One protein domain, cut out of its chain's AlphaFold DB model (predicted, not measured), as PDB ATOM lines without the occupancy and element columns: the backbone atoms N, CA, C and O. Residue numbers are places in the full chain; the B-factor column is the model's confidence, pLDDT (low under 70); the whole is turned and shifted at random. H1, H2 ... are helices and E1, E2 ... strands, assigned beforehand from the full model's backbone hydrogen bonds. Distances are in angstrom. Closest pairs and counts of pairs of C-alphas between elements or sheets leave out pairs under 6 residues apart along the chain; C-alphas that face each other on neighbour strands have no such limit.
ATOM      1  N   PRO A   5     269.239 177.772 297.893       57.00
ATOM      2  CA  PRO A   5     268.409 178.398 296.864       57.00
ATOM      3  C   PRO A   5     267.524 177.396 296.104       57.00
ATOM      4  O   PRO A   5     266.542 177.803 295.495       57.00
ATOM      5  N   TRP A   6     267.834 176.097 296.177       54.94
ATOM      6  CA  TRP A   6     267.053 175.000 295.595       54.94
ATOM      7  C   TRP A   6     266.058 174.354 296.578       54.94
ATOM      8  O   TRP A   6     265.177 173.627 296.133       54.94
ATOM      9  N   LEU A   7     266.139 174.612 297.892       53.62
ATOM     10  CA  LEU A   7     265.206 174.036 298.876       53.62
ATOM     11  C   LEU A   7     263.751 174.457 298.622       53.62
ATOM     12  O   LEU A   7     262.875 173.600 298.732       53.62
ATOM     13  N   PRO A   8     263.458 175.703 298.189       49.97
ATOM     14  CA  PRO A   8     262.123 176.053 297.730       49.97
ATOM     15  C   PRO A   8     261.648 175.171 296.569       49.97
ATOM     16  O   PRO A   8     260.481 174.836 296.535       49.97
ATOM     17  N   ALA A   9     262.519 174.721 295.659       49.50
ATOM     18  CA  ALA A   9     262.105 173.860 294.545       49.50
ATOM     19  C   ALA A   9     261.727 172.427 294.979       49.50
ATOM     20  O   ALA A   9     260.909 171.800 294.317       49.50
ATOM     21  N   LEU A  10     262.285 171.928 296.090       52.25
ATOM     22  CA  LEU A  10     261.914 170.635 296.691       52.25
ATOM     23  C   LEU A  10     260.664 170.737 297.585       52.25
ATOM     24  O   LEU A  10     259.874 169.806 297.661       52.25
ATOM     25  N   THR A  11     260.459 171.893 298.223       46.75
ATOM     26  CA  THR A  11     259.403 172.110 299.232       46.75
ATOM     27  C   THR A  11     258.175 172.871 298.711       46.75
ATOM     28  O   THR A  11     257.181 173.000 299.427       46.75
ATOM     29  N   GLN A  12     258.199 173.401 297.481       50.50
ATOM     30  CA  GLN A  12     257.105 174.211 296.933       50.50
ATOM     31  C   GLN A  12     255.914 173.346 296.512       50.50
ATOM     32  O   GLN A  12     255.850 172.778 295.424       50.50
ATOM     33  N   THR A  13     254.902 173.352 297.370       48.00
ATOM     34  CA  THR A  13     253.572 172.764 297.178       48.00
ATOM     35  C   THR A  13     252.698 173.486 296.139       48.00
ATOM     36  O   THR A  13     251.609 173.008 295.837       48.00
ATOM     37  N   GLY A  14     253.162 174.574 295.511       46.88
ATOM     38  CA  GLY A  14     252.380 175.351 294.541       46.88
ATOM     39  C   GLY A  14     253.165 175.752 293.290       46.88
ATOM     40  O   GLY A  14     254.242 176.324 293.389       46.88
ATOM     41  N   SER A  15     252.576 175.483 292.120       45.56
ATOM     42  CA  SER A  15     252.993 175.843 290.746       45.56
ATOM     43  C   SER A  15     254.059 174.999 290.033       45.56
ATOM     44  O   SER A  15     253.990 174.911 288.814       45.56
ATOM     45  N   LEU A  16     254.969 174.306 290.720       53.16
ATOM     46  CA  LEU A  16     255.987 173.454 290.074       53.16
ATOM     47  C   LEU A  16     255.414 172.101 289.615       53.16
ATOM     48  O   LEU A  16     255.787 171.057 290.132       53.16
ATOM     49  N   ARG A  17     254.471 172.072 288.668       55.38
ATOM     50  CA  ARG A  17     253.901 170.795 288.175       55.38
ATOM     51  C   ARG A  17     254.853 170.020 287.257       55.38
ATOM     52  O   ARG A  17     254.584 168.866 286.945       55.38
ATOM     53  N   ARG A  18     255.940 170.655 286.804       59.44
ATOM     54  CA  ARG A  18     256.909 170.102 285.845       59.44
ATOM     55  C   ARG A  18     258.354 170.377 286.264       59.44
ATOM     56  O   ARG A  18     259.188 170.763 285.447       59.44
ATOM     57  N   SER A  19     258.656 170.224 287.550       60.91
ATOM     58  CA  SER A  19     260.040 170.302 288.009       60.91
ATOM     59  C   SER A  19     260.774 168.994 287.758       60.91
ATOM     60  O   SER A  19     260.247 167.926 288.074       60.91
ATOM     61  N   CYS A  20     261.998 169.071 287.251       66.25
ATOM     62  CA  CYS A  20     262.815 167.898 286.985       66.25
ATOM     63  C   CYS A  20     264.285 168.173 287.331       66.25
ATOM     64  O   CYS A  20     264.726 169.329 287.361       66.25
ATOM     65  N   LEU A  21     265.045 167.118 287.609       63.59
ATOM     66  CA  LEU A  21     266.488 167.232 287.779       63.59
ATOM     67  C   LEU A  21     267.160 167.131 286.411       63.59
ATOM     68  O   LEU A  21     267.253 166.051 285.832       63.59
ATOM     69  N   ALA A  22     267.605 168.269 285.878       59.09
ATOM     70  CA  ALA A  22     268.143 168.337 284.526       59.09
ATOM     71  C   ALA A  22     269.393 167.442 284.393       59.09
ATOM     72  O   ALA A  22     270.471 167.744 284.913       59.09
ATOM     73  N   ALA A  23     269.230 166.326 283.682       54.72
ATOM     74  CA  ALA A  23     270.242 165.282 283.519       54.72
ATOM     75  C   ALA A  23     271.053 165.405 282.216       54.72
ATOM     76  O   ALA A  23     271.978 164.624 281.982       54.72
ATOM     77  N   MET A  24     270.724 166.364 281.343       56.72
ATOM     78  CA  MET A  24     271.330 166.457 280.012       56.72
ATOM     79  C   MET A  24     272.809 166.843 280.080       56.72
ATOM     80  O   MET A  24     273.181 167.871 280.647       56.72
ATOM     81  N   ALA A  25     273.651 166.034 279.435       53.03
ATOM     82  CA  ALA A  25     275.107 166.113 279.519       53.03
ATOM     83  C   ALA A  25     275.729 167.436 279.050       53.03
ATOM     84  O   ALA A  25     276.828 167.766 279.489       53.03
ATOM     85  N   LEU A  26     275.029 168.171 278.187       57.88
ATOM     86  CA  LEU A  26     275.492 169.418 277.574       57.88
ATOM     87  C   LEU A  26     274.660 170.634 278.007       57.88
ATOM     88  O   LEU A  26     274.881 171.733 277.507       57.88
ATOM     89  N   SER A  27     273.696 170.457 278.915       67.19
ATOM     90  CA  SER A  27     272.859 171.567 279.362       67.19
ATOM     91  C   SER A  27     273.570 172.380 280.449       67.19
ATOM     92  O   SER A  27     274.066 171.792 281.415       67.19
ATOM     93  N   PRO A  28     273.548 173.726 280.388       70.00
ATOM     94  CA  PRO A  28     274.015 174.577 281.488       70.00
ATOM     95  C   PRO A  28     273.193 174.389 282.777       70.00
ATOM     96  O   PRO A  28     273.572 174.877 283.843       70.00
ATOM     97  N   LEU A  29     272.065 173.679 282.690       70.94
ATOM     98  CA  LEU A  29     271.191 173.351 283.809       70.94
ATOM     99  C   LEU A  29     271.548 172.017 284.478       70.94
ATOM    100  O   LEU A  29     270.886 171.648 285.441       70.94
ATOM    101  N   SER A  30     272.578 171.297 284.008       71.94
ATOM    102  CA  SER A  30     272.926 169.976 284.545       71.94
ATOM    103  C   SER A  30     273.131 169.997 286.066       71.94
ATOM    104  O   SER A  30     273.730 170.939 286.593       71.94
ATOM    105  N   ASN A  31     272.656 168.958 286.763       70.56
ATOM    106  CA  ASN A  31     272.698 168.850 288.230       70.56
ATOM    107  C   ASN A  31     271.968 170.003 288.949       70.56
ATOM    108  O   ASN A  31     272.349 170.405 290.049       70.56
ATOM    109  N   ARG A  32     270.912 170.553 288.338       74.62
ATOM    110  CA  ARG A  32     270.011 171.515 288.981       74.62
ATOM    111  C   ARG A  32     268.574 171.035 288.893       74.62
ATOM    112  O   ARG A  32     268.141 170.511 287.870       74.62
ATOM    113  N   ILE A  33     267.838 171.277 289.969       76.69
ATOM    114  CA  ILE A  33     266.382 171.181 289.957       76.69
ATOM    115  C   ILE A  33     265.865 172.440 289.270       76.69
ATOM    116  O   ILE A  33     266.172 173.555 289.702       76.69
ATOM    117  N   VAL A  34     265.116 172.257 288.191       75.94
ATOM    118  CA  VAL A  34     264.571 173.351 287.382       75.94
ATOM    119  C   VAL A  34     263.069 173.209 287.226       75.94
ATOM    120  O   VAL A  34     262.527 172.116 287.361       75.94
ATOM    121  N   ASP A  35     262.417 174.328 286.935       76.88
ATOM    122  CA  ASP A  35     260.995 174.416 286.619       76.88
ATOM    123  C   ASP A  35     260.815 174.582 285.113       76.88
ATOM    124  O   ASP A  35     261.284 175.586 284.566       76.88
ATOM    125  N   ALA A  36     260.131 173.647 284.450       77.25
ATOM    126  CA  ALA A  36     259.856 173.750 283.018       77.25
ATOM    127  C   ALA A  36     259.128 175.051 282.647       77.25
ATOM    128  O   ALA A  36     259.387 175.605 281.580       77.25
ATOM    129  N   ASP A  37     258.280 175.582 283.533       78.12
ATOM    130  CA  ASP A  37     257.544 176.820 283.272       78.12
ATOM    131  C   ASP A  37     258.467 178.058 283.333       78.12
ATOM    132  O   ASP A  37     258.137 179.113 282.796       78.12
ATOM    133  N   ARG A  38     259.659 177.934 283.942       79.12
ATOM    134  CA  ARG A  38     260.665 179.011 284.030       79.12
ATOM    135  C   ARG A  38     261.783 178.877 283.006       79.12
ATOM    136  O   ARG A  38     262.287 179.896 282.544       79.12
ATOM    137  N   VAL A  39     262.218 177.652 282.705       77.19
ATOM    138  CA  VAL A  39     263.338 177.403 281.777       77.19
ATOM    139  C   VAL A  39     262.886 177.052 280.357       77.19
ATOM    140  O   VAL A  39     263.717 177.012 279.456       77.19
ATOM    141  N   GLY A  40     261.584 176.842 280.151       80.25
ATOM    142  CA  GLY A  40     261.007 176.374 278.895       80.25
ATOM    143  C   GLY A  40     260.996 174.847 278.798       80.25
ATOM    144  O   GLY A  40     261.897 174.165 279.287       80.25
ATOM    145  N   VAL A  41     259.968 174.304 278.139       77.75
ATOM    146  CA  VAL A  41     259.766 172.850 277.984       77.75
ATOM    147  C   VAL A  41     260.943 172.194 277.260       77.75
ATOM    148  O   VAL A  41     261.411 171.143 277.687       77.75
ATOM    149  N   ASP A  42     261.493 172.850 276.239       80.31
ATOM    150  CA  ASP A  42     262.624 172.317 275.474       80.31
ATOM    151  C   ASP A  42     263.881 172.121 276.331       80.31
ATOM    152  O   ASP A  42     264.641 171.176 276.120       80.31
ATOM    153  N   ALA A  43     264.084 172.973 277.341       75.12
ATOM    154  CA  ALA A  43     265.235 172.900 278.236       75.12
ATOM    155  C   ALA A  43     265.165 171.724 279.227       75.12
ATOM    156  O   ALA A  43     266.180 171.373 279.834       75.12
ATOM    157  N   VAL A  44     263.983 171.117 279.390       74.12
ATOM    158  CA  VAL A  44     263.754 169.930 280.229       74.12
ATOM    159  C   VAL A  44     263.419 168.679 279.408       74.12
ATOM    160  O   VAL A  44     263.135 167.624 279.976       74.12
ATOM    161  N   THR A  45     263.467 168.755 278.077       73.69
ATOM    162  CA  THR A  45     263.244 167.600 277.198       73.69
ATOM    163  C   THR A  45     264.282 166.507 277.471       73.69
ATOM    164  O   THR A  45     265.485 166.752 277.453       73.69
ATOM    165  N   GLY A  46     263.827 165.277 277.733       69.06
ATOM    166  CA  GLY A  46     264.702 164.140 278.063       69.06
ATOM    167  C   GLY A  46     265.099 164.042 279.541       69.06
ATOM    168  O   GLY A  46     265.906 163.189 279.909       69.06
ATOM    169  N   CYS A  47     264.536 164.890 280.399       71.81
ATOM    170  CA  CYS A  47     264.649 164.746 281.839       71.81
ATOM    171  C   CYS A  47     263.840 163.533 282.312       71.81
ATOM    172  O   CYS A  47     262.638 163.455 282.071       71.81
ATOM    173  N   THR A  48     264.499 162.579 282.965       68.38
ATOM    174  CA  THR A  48     263.878 161.307 283.365       68.38
ATOM    175  C   THR A  48     263.383 161.295 284.808       68.38
ATOM    176  O   THR A  48     262.629 160.399 285.166       68.38
ATOM    177  N   GLU A  49     263.791 162.271 285.626       73.56
ATOM    178  CA  GLU A  49     263.512 162.301 287.067       73.56
ATOM    179  C   GLU A  49     262.588 163.484 287.427       73.56
ATOM    180  O   GLU A  49     263.061 164.627 287.534       73.56
ATOM    181  N   PRO A  50     261.265 163.258 287.569       79.25
ATOM    182  CA  PRO A  50     260.332 164.290 288.002       79.25
ATOM    183  C   PRO A  50     260.475 164.538 289.507       79.25
ATOM    184  O   PRO A  50     260.344 163.633 290.327       79.25
ATOM    185  N   MET A  51     260.681 165.794 289.901       80.38
ATOM    186  CA  MET A  51     260.947 166.148 291.302       80.38
ATOM    187  C   MET A  51     259.684 166.230 292.179       80.38
ATOM    188  O   MET A  51     259.795 166.408 293.387       80.38
ATOM    189  N   ARG A  52     258.486 166.070 291.600       79.56
ATOM    190  CA  ARG A  52     257.187 166.103 292.302       79.56
ATOM    191  C   ARG A  52     256.473 164.760 292.246       79.56
ATOM    192  O   ARG A  52     255.379 164.641 291.696       79.56
ATOM    193  N   LEU A  53     257.113 163.731 292.806       82.12
ATOM    194  CA  LEU A  53     256.534 162.384 292.877       82.12
ATOM    195  C   LEU A  53     255.184 162.371 293.599       82.12
ATOM    196  O   LEU A  53     254.327 161.577 293.241       82.12
ATOM    197  N   ASP A  54     254.942 163.291 294.527       82.19
ATOM    198  CA  ASP A  54     253.657 163.445 295.208       82.19
ATOM    199  C   ASP A  54     252.492 163.718 294.245       82.19
ATOM    200  O   ASP A  54     251.371 163.285 294.501       82.19
ATOM    201  N   LEU A  55     252.755 164.393 293.120       81.62
ATOM    202  CA  LEU A  55     251.759 164.667 292.081       81.62
ATOM    203  C   LEU A  55     251.577 163.508 291.094       81.62
ATOM    204  O   LEU A  55     250.575 163.475 290.380       81.62
ATOM    205  N   HIS A  56     252.555 162.607 291.006       80.00
ATOM    206  CA  HIS A  56     252.618 161.573 289.970       80.00
ATOM    207  C   HIS A  56     252.430 160.150 290.516       80.00
ATOM    208  O   HIS A  56     252.036 159.271 289.758       80.00
ATOM    209  N   HIS A  57     252.681 159.927 291.807       82.38
ATOM    210  CA  HIS A  57     252.700 158.625 292.473       82.38
ATOM    211  C   HIS A  57     251.998 158.701 293.840       82.38
ATOM    212  O   HIS A  57     252.644 158.591 294.878       82.38
ATOM    213  N   ASP A  58     250.683 158.930 293.848       85.38
ATOM    214  CA  ASP A  58     249.811 158.798 295.031       85.38
ATOM    215  C   ASP A  58     250.340 159.459 296.322       85.38
ATOM    216  O   ASP A  58     250.283 158.890 297.414       85.38
ATOM    217  N   GLY A  59     250.869 160.683 296.218       83.31
ATOM    218  CA  GLY A  59     251.375 161.417 297.379       83.31
ATOM    219  C   GLY A  59     252.748 160.958 297.882       83.31
ATOM    220  O   GLY A  59     253.100 161.269 299.021       83.31
ATOM    221  N   ASP A  60     253.534 160.254 297.062       87.19
ATOM    222  CA  ASP A  60     254.909 159.856 297.370       87.19
ATOM    223  C   ASP A  60     255.756 161.044 297.850       87.19
ATOM    224  O   ASP A  60     256.037 162.008 297.134       87.19
ATOM    225  N   ARG A  61     256.176 160.954 299.110       85.94
ATOM    226  CA  ARG A  61     256.806 162.052 299.840       85.94
ATOM    227  C   ARG A  61     258.314 162.123 299.656       85.94
ATOM    228  O   ARG A  61     258.921 163.061 300.168       85.94
ATOM    229  N   ARG A  62     258.930 161.169 298.947       87.69
ATOM    230  CA  ARG A  62     260.392 161.028 298.869       87.69
ATOM    231  C   ARG A  62     261.115 162.332 298.539       87.69
ATOM    232  O   ARG A  62     262.167 162.585 299.111       87.69
ATOM    233  N   TYR A  63     260.570 163.158 297.645       86.25
ATOM    234  CA  TYR A  63     261.234 164.373 297.145       86.25
ATOM    235  C   TYR A  63     260.733 165.680 297.775       86.25
ATOM    236  O   TYR A  63     261.103 166.754 297.312       86.25
ATOM    237  N   GLN A  64     259.938 165.609 298.848       83.69
ATOM    238  CA  GLN A  64     259.468 166.805 299.564       83.69
ATOM    239  C   GLN A  64     260.605 167.575 300.248       83.69
ATOM    240  O   GLN A  64     260.547 168.795 300.386       83.69
ATOM    241  N   GLU A  65     261.643 166.865 300.692       85.44
ATOM    242  CA  GLU A  65     262.822 167.436 301.334       85.44
ATOM    243  C   GLU A  65     264.078 166.746 300.801       85.44
ATOM    244  O   GLU A  65     264.059 165.564 300.449       85.44
ATOM    245  N   GLY A  66     265.185 167.480 300.735       86.25
ATOM    246  CA  GLY A  66     266.420 166.949 300.180       86.25
ATOM    247  C   GLY A  66     267.465 168.015 299.919       86.25
ATOM    248  O   GLY A  66     267.280 169.169 300.293       86.25
ATOM    249  N   PHE A  67     268.556 167.628 299.262       82.81
ATOM    250  CA  PHE A  67     269.574 168.541 298.745       82.81
ATOM    251  C   PHE A  67     270.341 167.923 297.586       82.81
ATOM    252  O   PHE A  67     270.618 166.726 297.576       82.81
ATOM    253  N   VAL A  68     270.734 168.746 296.615       81.44
ATOM    254  CA  VAL A  68     271.585 168.285 295.512       81.44
ATOM    255  C   VAL A  68     273.019 168.132 296.006       81.44
ATOM    256  O   VAL A  68     273.570 169.039 296.632       81.44
ATOM    257  N   ILE A  69     273.637 166.998 295.689       80.81
ATOM    258  CA  ILE A  69     275.052 166.761 295.946       80.81
ATOM    259  C   ILE A  69     275.808 167.216 294.700       80.81
ATOM    260  O   ILE A  69     275.588 166.706 293.603       80.81
ATOM    261  N   GLY A  70     276.691 168.203 294.872       73.56
ATOM    262  CA  GLY A  70     277.496 168.804 293.804       73.56
ATOM    263  C   GLY A  70     278.583 167.870 293.273       73.56
ATOM    264  O   GLY A  70     279.766 168.201 293.312       73.56
ATOM    265  N   HIS A  71     278.206 166.687 292.794       69.25
ATOM    266  CA  HIS A  71     279.116 165.781 292.117       69.25
ATOM    267  C   HIS A  71     279.529 166.426 290.790       69.25
ATOM    268  O   HIS A  71     278.719 166.557 289.870       69.25
ATOM    269  N   THR A  72     280.780 166.894 290.725       58.47
ATOM    270  CA  THR A  72     281.280 167.748 289.633       58.47
ATOM    271  C   THR A  72     282.410 167.099 288.808       58.47
ATOM    272  O   THR A  72     283.364 167.793 288.454       58.47
ATOM    273  N   PRO A  73     282.399 165.786 288.480       60.53
ATOM    274  CA  PRO A  73     283.272 165.313 287.416       60.53
ATOM    275  C   PRO A  73     282.807 165.923 286.084       60.53
ATOM    276  O   PRO A  73     281.611 166.189 285.906       60.53
ATOM    277  N   PRO A  74     283.716 166.151 285.118       59.72
ATOM    278  CA  PRO A  74     283.310 166.536 283.777       59.72
ATOM    279  C   PRO A  74     282.276 165.538 283.261       59.72
ATOM    280  O   PRO A  74     282.459 164.326 283.364       59.72
ATOM    281  N   ALA A  75     281.199 166.089 282.715       60.22
ATOM    282  CA  ALA A  75     280.062 165.411 282.123       60.22
ATOM    283  C   ALA A  75     280.487 164.363 281.067       60.22
ATOM    284  O   ALA A  75     280.439 164.640 279.875       60.22
ATOM    285  N   ARG A  76     280.870 163.149 281.480       61.59
ATOM    286  CA  ARG A  76     281.247 162.051 280.572       61.59
ATOM    287  C   ARG A  76     280.151 160.982 280.535       61.59
ATOM    288  O   ARG A  76     279.516 160.734 281.567       61.59
ATOM    289  N   PRO A  77     279.913 160.328 279.387       61.66
ATOM    290  CA  PRO A  77     279.059 159.145 279.339       61.66
ATOM    291  C   PRO A  77     279.479 158.126 280.413       61.66
ATOM    292  O   PRO A  77     280.668 157.882 280.595       61.66
ATOM    293  N   GLY A  78     278.512 157.584 281.161       64.06
ATOM    294  CA  GLY A  78     278.757 156.572 282.200       64.06
ATOM    295  C   GLY A  78     279.243 157.079 283.566       64.06
ATOM    296  O   GLY A  78     279.492 156.257 284.437       64.06
ATOM    297  N   THR A  79     279.358 158.394 283.803       63.66
ATOM    298  CA  THR A  79     279.883 158.930 285.087       63.66
ATOM    299  C   THR A  79     278.848 159.160 286.191       63.66
ATOM    300  O   THR A  79     279.198 159.665 287.252       63.66
ATOM    301  N   GLY A  80     277.591 158.763 285.976       62.44
ATOM    302  CA  GLY A  80     276.501 159.056 286.907       62.44
ATOM    303  C   GLY A  80     276.148 160.548 286.934       62.44
ATOM    304  O   GLY A  80     276.983 161.431 286.750       62.44
ATOM    305  N   ARG A  81     274.866 160.856 287.104       69.38
ATOM    306  CA  ARG A  81     274.348 162.226 287.224       69.38
ATOM    307  C   ARG A  81     273.230 162.225 288.242       69.38
ATOM    308  O   ARG A  81     272.779 161.156 288.638       69.38
ATOM    309  N   CYS A  82     272.752 163.416 288.591       70.06
ATOM    310  CA  CYS A  82     271.530 163.540 289.374       70.06
ATOM    311  C   CYS A  82     271.663 162.894 290.763       70.06
ATOM    312  O   CYS A  82     270.765 162.202 291.222       70.06
ATOM    313  N   ILE A  83     272.805 163.110 291.424       77.19
ATOM    314  CA  ILE A  83     273.035 162.630 292.787       77.19
ATOM    315  C   ILE A  83     272.479 163.661 293.768       77.19
ATOM    316  O   ILE A  83     272.914 164.814 293.803       77.19
ATOM    317  N   PHE A  84     271.510 163.251 294.573       83.50
ATOM    318  CA  PHE A  84     270.924 164.078 295.619       83.50
ATOM    319  C   PHE A  84     270.587 163.231 296.843       83.50
ATOM    320  O   PHE A  84     270.573 161.997 296.791       83.50
ATOM    321  N   ALA A  85     270.365 163.914 297.959       87.81
ATOM    322  CA  ALA A  85     269.808 163.326 299.159       87.81
ATOM    323  C   ALA A  85     268.304 163.609 299.230       87.81
ATOM    324  O   ALA A  85     267.895 164.728 298.913       87.81
ATOM    325  N   HIS A  86     267.497 162.632 299.644       90.12
ATOM    326  CA  HIS A  86     266.041 162.767 299.757       90.12
ATOM    327  C   HIS A  86     265.459 161.922 300.906       90.12
ATOM    328  O   HIS A  86     266.195 161.257 301.634       90.12
ATOM    329  N   LEU A  87     264.141 161.947 301.104       90.38
ATOM    330  CA  LEU A  87     263.476 161.158 302.146       90.38
ATOM    331  C   LEU A  87     263.341 159.686 301.732       90.38
ATOM    332  O   LEU A  87     263.054 159.399 300.570       90.38
ATOM    333  N   TRP A  88     263.509 158.740 302.655       89.06
ATOM    334  CA  TRP A  88     263.211 157.328 302.388       89.06
ATOM    335  C   TRP A  88     261.747 157.112 301.993       89.06
ATOM    336  O   TRP A  88     260.848 157.767 302.517       89.06
ATOM    337  N   ARG A  89     261.500 156.125 301.118       81.94
ATOM    338  CA  ARG A  89     260.163 155.517 300.989       81.94
ATOM    339  C   ARG A  89     259.892 154.575 302.162       81.94
ATOM    340  O   ARG A  89     258.818 154.612 302.748       81.94
ATOM    341  N   ALA A  90     260.899 153.774 302.506       81.38
ATOM    342  CA  ALA A  90     260.960 152.901 303.672       81.38
ATOM    343  C   ALA A  90     262.434 152.675 304.062       81.38
ATOM    344  O   ALA A  90     263.311 152.750 303.203       81.38
ATOM    345  N   ALA A  91     262.709 152.376 305.335       77.62
ATOM    346  CA  ALA A  91     264.077 152.281 305.866       77.62
ATOM    347  C   ALA A  91     264.946 151.190 305.204       77.62
ATOM    348  O   ALA A  91     266.151 151.360 305.062       77.62
ATOM    349  N   ALA A  92     264.341 150.076 304.779       77.88
ATOM    350  CA  ALA A  92     265.055 148.948 304.171       77.88
ATOM    351  C   ALA A  92     265.168 149.035 302.639       77.88
ATOM    352  O   ALA A  92     265.662 148.109 301.998       77.88
ATOM    353  N   GLU A  93     264.671 150.109 302.025       80.56
ATOM    354  CA  GLU A  93     264.619 150.209 300.575       80.56
ATOM    355  C   GLU A  93     265.871 150.879 300.003       80.56
ATOM    356  O   GLU A  93     266.196 152.022 300.329       80.56
ATOM    357  N   ALA A  94     266.559 150.169 299.108       77.06
ATOM    358  CA  ALA A  94     267.712 150.705 298.401       77.06
ATOM    359  C   ALA A  94     267.306 151.775 297.373       77.06
ATOM    360  O   ALA A  94     266.277 151.673 296.705       77.06
ATOM    361  N   THR A  95     268.155 152.784 297.196       78.38
ATOM    362  CA  THR A  95     268.039 153.769 296.115       78.38
ATOM    363  C   THR A  95     268.831 153.315 294.887       78.38
ATOM    364  O   THR A  95     269.786 152.545 294.987       78.38
ATOM    365  N   ALA A  96     268.509 153.859 293.712       69.44
ATOM    366  CA  ALA A  96     269.296 153.664 292.490       69.44
ATOM    367  C   ALA A  96     270.497 154.639 292.383       69.44
ATOM    368  O   ALA A  96     270.862 155.056 291.286       69.44
ATOM    369  N   GLY A  97     271.087 155.041 293.519       73.75
ATOM    370  CA  GLY A  97     272.286 155.897 293.575       73.75
ATOM    371  C   GLY A  97     272.139 157.208 294.357       73.75
ATOM    372  O   GLY A  97     273.144 157.842 294.675       73.75
ATOM    373  N   CYS A  98     270.918 157.615 294.713       83.38
ATOM    374  CA  CYS A  98     270.699 158.731 295.641       83.38
ATOM    375  C   CYS A  98     271.056 158.345 297.082       83.38
ATOM    376  O   CYS A  98     271.142 157.169 297.419       83.38
ATOM    377  N   THR A  99     271.221 159.320 297.967       87.88
ATOM    378  CA  THR A  99     271.237 159.047 299.412       87.88
ATOM    379  C   THR A  99     269.843 159.294 299.961       87.88
ATOM    380  O   THR A  99     269.205 160.274 299.593       87.88
ATOM    381  N   ALA A 100     269.344 158.429 300.831       90.00
ATOM    382  CA  ALA A 100     268.056 158.663 301.460       90.00
ATOM    383  C   ALA A 100     268.156 158.473 302.975       90.00
ATOM    384  O   ALA A 100     269.061 157.782 303.442       90.00
ATOM    385  N   MET A 101     267.280 159.147 303.716       90.50
ATOM    386  CA  MET A 101     267.223 159.126 305.182       90.50
ATOM    387  C   MET A 101     265.805 159.430 305.675       90.50
ATOM    388  O   MET A 101     264.944 159.850 304.897       90.50
ATOM    389  N   GLU A 102     265.546 159.220 306.962       92.19
ATOM    390  CA  GLU A 102     264.274 159.611 307.566       92.19
ATOM    391  C   GLU A 102     264.113 161.146 307.644       92.19
ATOM    392  O   GLU A 102     265.105 161.884 307.643       92.19
ATOM    393  N   PRO A 103     262.873 161.664 307.741       89.50
ATOM    394  CA  PRO A 103     262.626 163.106 307.786       89.50
ATOM    395  C   PRO A 103     263.349 163.839 308.918       89.50
ATOM    396  O   PRO A 103     263.862 164.936 308.704       89.50
ATOM    397  N   ALA A 104     263.436 163.247 310.111       90.69
ATOM    398  CA  ALA A 104     264.076 163.907 311.244       90.69
ATOM    399  C   ALA A 104     265.581 164.122 311.005       90.69
ATOM    400  O   ALA A 104     266.100 165.207 311.275       90.69
ATOM    401  N   ASP A 105     266.271 163.136 310.430       91.44
ATOM    402  CA  ASP A 105     267.680 163.258 310.049       91.44
ATOM    403  C   ASP A 105     267.894 164.271 308.928       91.44
ATOM    404  O   ASP A 105     268.795 165.109 309.024       91.44
ATOM    405  N   MET A 106     267.025 164.266 307.910       90.75
ATOM    406  CA  MET A 106     267.064 165.261 306.836       90.75
ATOM    407  C   MET A 106     266.955 166.680 307.400       90.75
ATOM    408  O   MET A 106     267.770 167.549 307.082       90.75
ATOM    409  N   GLN A 107     265.996 166.921 308.293       90.25
ATOM    410  CA  GLN A 107     265.776 168.232 308.900       90.25
ATOM    411  C   GLN A 107     266.956 168.670 309.775       90.25
ATOM    412  O   GLN A 107     267.401 169.817 309.671       90.25
ATOM    413  N   ARG A 108     267.521 167.763 310.586       91.25
ATOM    414  CA  ARG A 108     268.744 168.028 311.368       91.25
ATOM    415  C   ARG A 108     269.910 168.405 310.455       91.25
ATOM    416  O   ARG A 108     270.597 169.398 310.705       91.25
ATOM    417  N   LEU A 109     270.110 167.656 309.372       90.81
ATOM    418  CA  LEU A 109     271.197 167.887 308.428       90.81
ATOM    419  C   LEU A 109     271.025 169.213 307.677       90.81
ATOM    420  O   LEU A 109     271.968 170.000 307.595       90.81
ATOM    421  N   LEU A 110     269.816 169.518 307.196       88.62
ATOM    422  CA  LEU A 110     269.493 170.801 306.567       88.62
ATOM    423  C   LEU A 110     269.676 171.974 307.539       88.62
ATOM    424  O   LEU A 110     270.157 173.037 307.135       88.62
ATOM    425  N   ALA A 111     269.359 171.801 308.824       89.94
ATOM    426  CA  ALA A 111     269.606 172.807 309.855       89.94
ATOM    427  C   ALA A 111     271.111 173.027 310.106       89.94
ATOM    428  O   ALA A 111     271.540 174.174 310.256       89.94
ATOM    429  N   TRP A 112     271.926 171.971 310.047       91.06
ATOM    430  CA  TRP A 112     273.376 172.027 310.266       91.06
ATOM    431  C   TRP A 112     274.183 172.549 309.064       91.06
ATOM    432  O   TRP A 112     275.030 173.431 309.225       91.06
ATOM    433  N   LEU A 113     273.921 172.039 307.855       88.69
ATOM    434  CA  LEU A 113     274.712 172.291 306.638       88.69
ATOM    435  C   LEU A 113     274.895 173.786 306.391       88.69
ATOM    436  O   LEU A 113     273.945 174.519 306.531       88.69
ATOM    437  N   ARG A 114     276.047 174.294 305.959       86.50
ATOM    438  CA  ARG A 114     276.184 175.710 305.554       86.50
ATOM    439  C   ARG A 114     276.803 175.755 304.161       86.50
ATOM    440  O   ARG A 114     277.970 175.401 304.059       86.50
ATOM    441  N   PRO A 115     276.090 176.178 303.100       78.44
ATOM    442  CA  PRO A 115     276.632 176.086 301.741       78.44
ATOM    443  C   PRO A 115     277.949 176.847 301.568       78.44
ATOM    444  O   PRO A 115     278.874 176.345 300.941       78.44
ATOM    445  N   ASN A 116     278.073 178.010 302.210       82.75
ATOM    446  CA  ASN A 116     279.291 178.826 302.165       82.75
ATOM    447  C   ASN A 116     280.472 178.208 302.937       82.75
ATOM    448  O   ASN A 116     281.583 178.712 302.836       82.75
ATOM    449  N   ALA A 117     280.245 177.144 303.713       87.56
ATOM    450  CA  ALA A 117     281.293 176.398 304.407       87.56
ATOM    451  C   ALA A 117     281.865 175.244 303.561       87.56
ATOM    452  O   ALA A 117     282.673 174.479 304.073       87.56
ATOM    453  N   VAL A 118     281.440 175.111 302.297       83.25
ATOM    454  CA  VAL A 118     281.923 174.097 301.341       83.25
ATOM    455  C   VAL A 118     281.870 172.675 301.937       83.25
ATOM    456  O   VAL A 118     282.893 172.002 302.051       83.25
ATOM    457  N   PRO A 119     280.684 172.207 302.380       86.94
ATOM    458  CA  PRO A 119     280.560 170.897 303.005       86.94
ATOM    459  C   PRO A 119     280.908 169.787 302.008       86.94
ATOM    460  O   PRO A 119     280.473 169.813 300.855       86.94
ATOM    461  N   LEU A 120     281.654 168.786 302.474       86.00
ATOM    462  CA  LEU A 120     281.972 167.589 301.701       86.00
ATOM    463  C   LEU A 120     281.011 166.460 302.075       86.00
ATOM    464  O   LEU A 120     280.839 166.141 303.250       86.00
ATOM    465  N   CYS A 121     280.394 165.849 301.063       85.75
ATOM    466  CA  CYS A 121     279.608 164.629 301.219       85.75
ATOM    467  C   CYS A 121     280.491 163.434 300.857       85.75
ATOM    468  O   CYS A 121     280.993 163.350 299.736       85.75
ATOM    469  N   VAL A 122     280.691 162.531 301.814       86.62
ATOM    470  CA  VAL A 122     281.524 161.337 301.662       86.62
ATOM    471  C   VAL A 122     280.649 160.118 301.936       86.62
ATOM    472  O   VAL A 122     280.094 159.988 303.023       86.62
ATOM    473  N   LEU A 123     280.524 159.236 300.946       84.62
ATOM    474  CA  LEU A 123     279.795 157.971 301.046       84.62
ATOM    475  C   LEU A 123     280.809 156.834 300.927       84.62
ATOM    476  O   LEU A 123     281.538 156.761 299.939       84.62
ATOM    477  N   LEU A 124     280.871 155.968 301.939       86.56
ATOM    478  CA  LEU A 124     281.824 154.861 302.004       86.56
ATOM    479  C   LEU A 124     281.090 153.555 302.321       86.56
ATOM    480  O   LEU A 124     280.249 153.539 303.225       86.56
ATOM    481  N   PRO A 125     281.436 152.440 301.654       88.38
ATOM    482  CA  PRO A 125     281.117 151.111 302.161       88.38
ATOM    483  C   PRO A 125     281.649 150.929 303.589       88.38
ATOM    484  O   PRO A 125     282.684 151.492 303.949       88.38
ATOM    485  N   ARG A 126     280.989 150.089 304.396       88.38
ATOM    486  CA  ARG A 126     281.370 149.856 305.804       88.38
ATOM    487  C   ARG A 126     282.849 149.478 305.965       88.38
ATOM    488  O   ARG A 126     283.537 150.058 306.799       88.38
ATOM    489  N   ASN A 127     283.345 148.587 305.109       92.31
ATOM    490  CA  ASN A 127     284.744 148.147 305.130       92.31
ATOM    491  C   ASN A 127     285.720 149.303 304.845       92.31
ATOM    492  O   ASN A 127     286.780 149.394 305.464       92.31
ATOM    493  N   ASP A 128     285.363 150.211 303.932       94.38
ATOM    494  CA  ASP A 128     286.194 151.374 303.612       94.38
ATOM    495  C   ASP A 128     286.167 152.406 304.730       94.38
ATOM    496  O   ASP A 128     287.213 152.949 305.079       94.38
ATOM    497  N   HIS A 129     285.001 152.631 305.340       93.25
ATOM    498  CA  HIS A 129     284.894 153.464 306.529       93.25
ATOM    499  C   HIS A 129     285.798 152.933 307.648       93.25
ATOM    500  O   HIS A 129     286.570 153.690 308.229       93.25
ATOM    501  N   GLU A 130     285.743 151.632 307.942       92.50
ATOM    502  CA  GLU A 130     286.582 150.996 308.963       92.50
ATOM    503  C   GLU A 130     288.073 151.170 308.689       92.50
ATOM    504  O   GLU A 130     288.820 151.558 309.590       92.50
ATOM    505  N   ARG A 131     288.483 150.939 307.438       95.12
ATOM    506  CA  ARG A 131     289.867 151.078 306.984       95.12
ATOM    507  C   ARG A 131     290.368 152.524 307.039       95.12
ATOM    508  O   ARG A 131     291.514 152.751 307.414       95.12
ATOM    509  N   LEU A 132     289.536 153.496 306.661       95.69
ATOM    510  CA  LEU A 132     289.923 154.908 306.538       95.69
ATOM    511  C   LEU A 132     289.701 155.723 307.819       95.69
ATOM    512  O   LEU A 132     290.233 156.829 307.919       95.69
TER     513      LEU A 132
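This is residues 5 to 132 of the 145 residues of an uncharacterized protein of Xanthomonas translucens pv. undulosa (UniProt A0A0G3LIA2). With little regular structure, this domain is a small mixed sheet, E3 E4 E5 in that order, with H5 over one face in two layers, beside a loop-rich part holding the hairpin E1 E2 and short H1 to H4; residues 125 to 131 stick out. The 128 printed residues, 50 in named elements, run H1 E1 E2 H2 H3 H4 E3 E4 E5 H5 H6, class mixed. The whole is compact, radius of gyration of the C-alphas 15.2 A, spanning 47 by 34 by 30 A.

Find E3 at residues 66 to 68, E4 at 84 to 87, E5 at 99 to 101; H5, 103 to 112, runs 14.2 A from C-alpha 103 at (262.626, 163.106, 307.786). Look for H1 at 7 to 11, E1 at 19 to 21, E2 at 33 to 35, H2 at 36 to 39, H3 at 41 to 44, H4 at 53 to 56, and H6 at 126 to 132, ending at (289.923, 154.908, 306.538).

In the hairpin E3 and E4, antiparallel, N 85 and O 67 are 2.8 A apart; in parallel E4 and E5, N 86 and O 99, 2.9 A. H5's height over the sheet is 9.2 A. H1 only grazes the sheet. In antiparallel E1 and E2, N 20 and O 34 are 3.1 A apart. H2 and H3 are close but not clearly touching, closest C-alphas Ala 36 and Val 44, 6.1 A. H4 touches no helix. Every O i to N i+4 pair is within hydrogen-bond range in H1, H5 and H6; H2, H3 and H4 are too short for one.

The printed part has no cut. Links E1 to E2, E3 to E4, E4 to E5 and H5 to H6 are long. Of 37 residues with pLDDT under 70, look at 5 to 27 and 71 to 81.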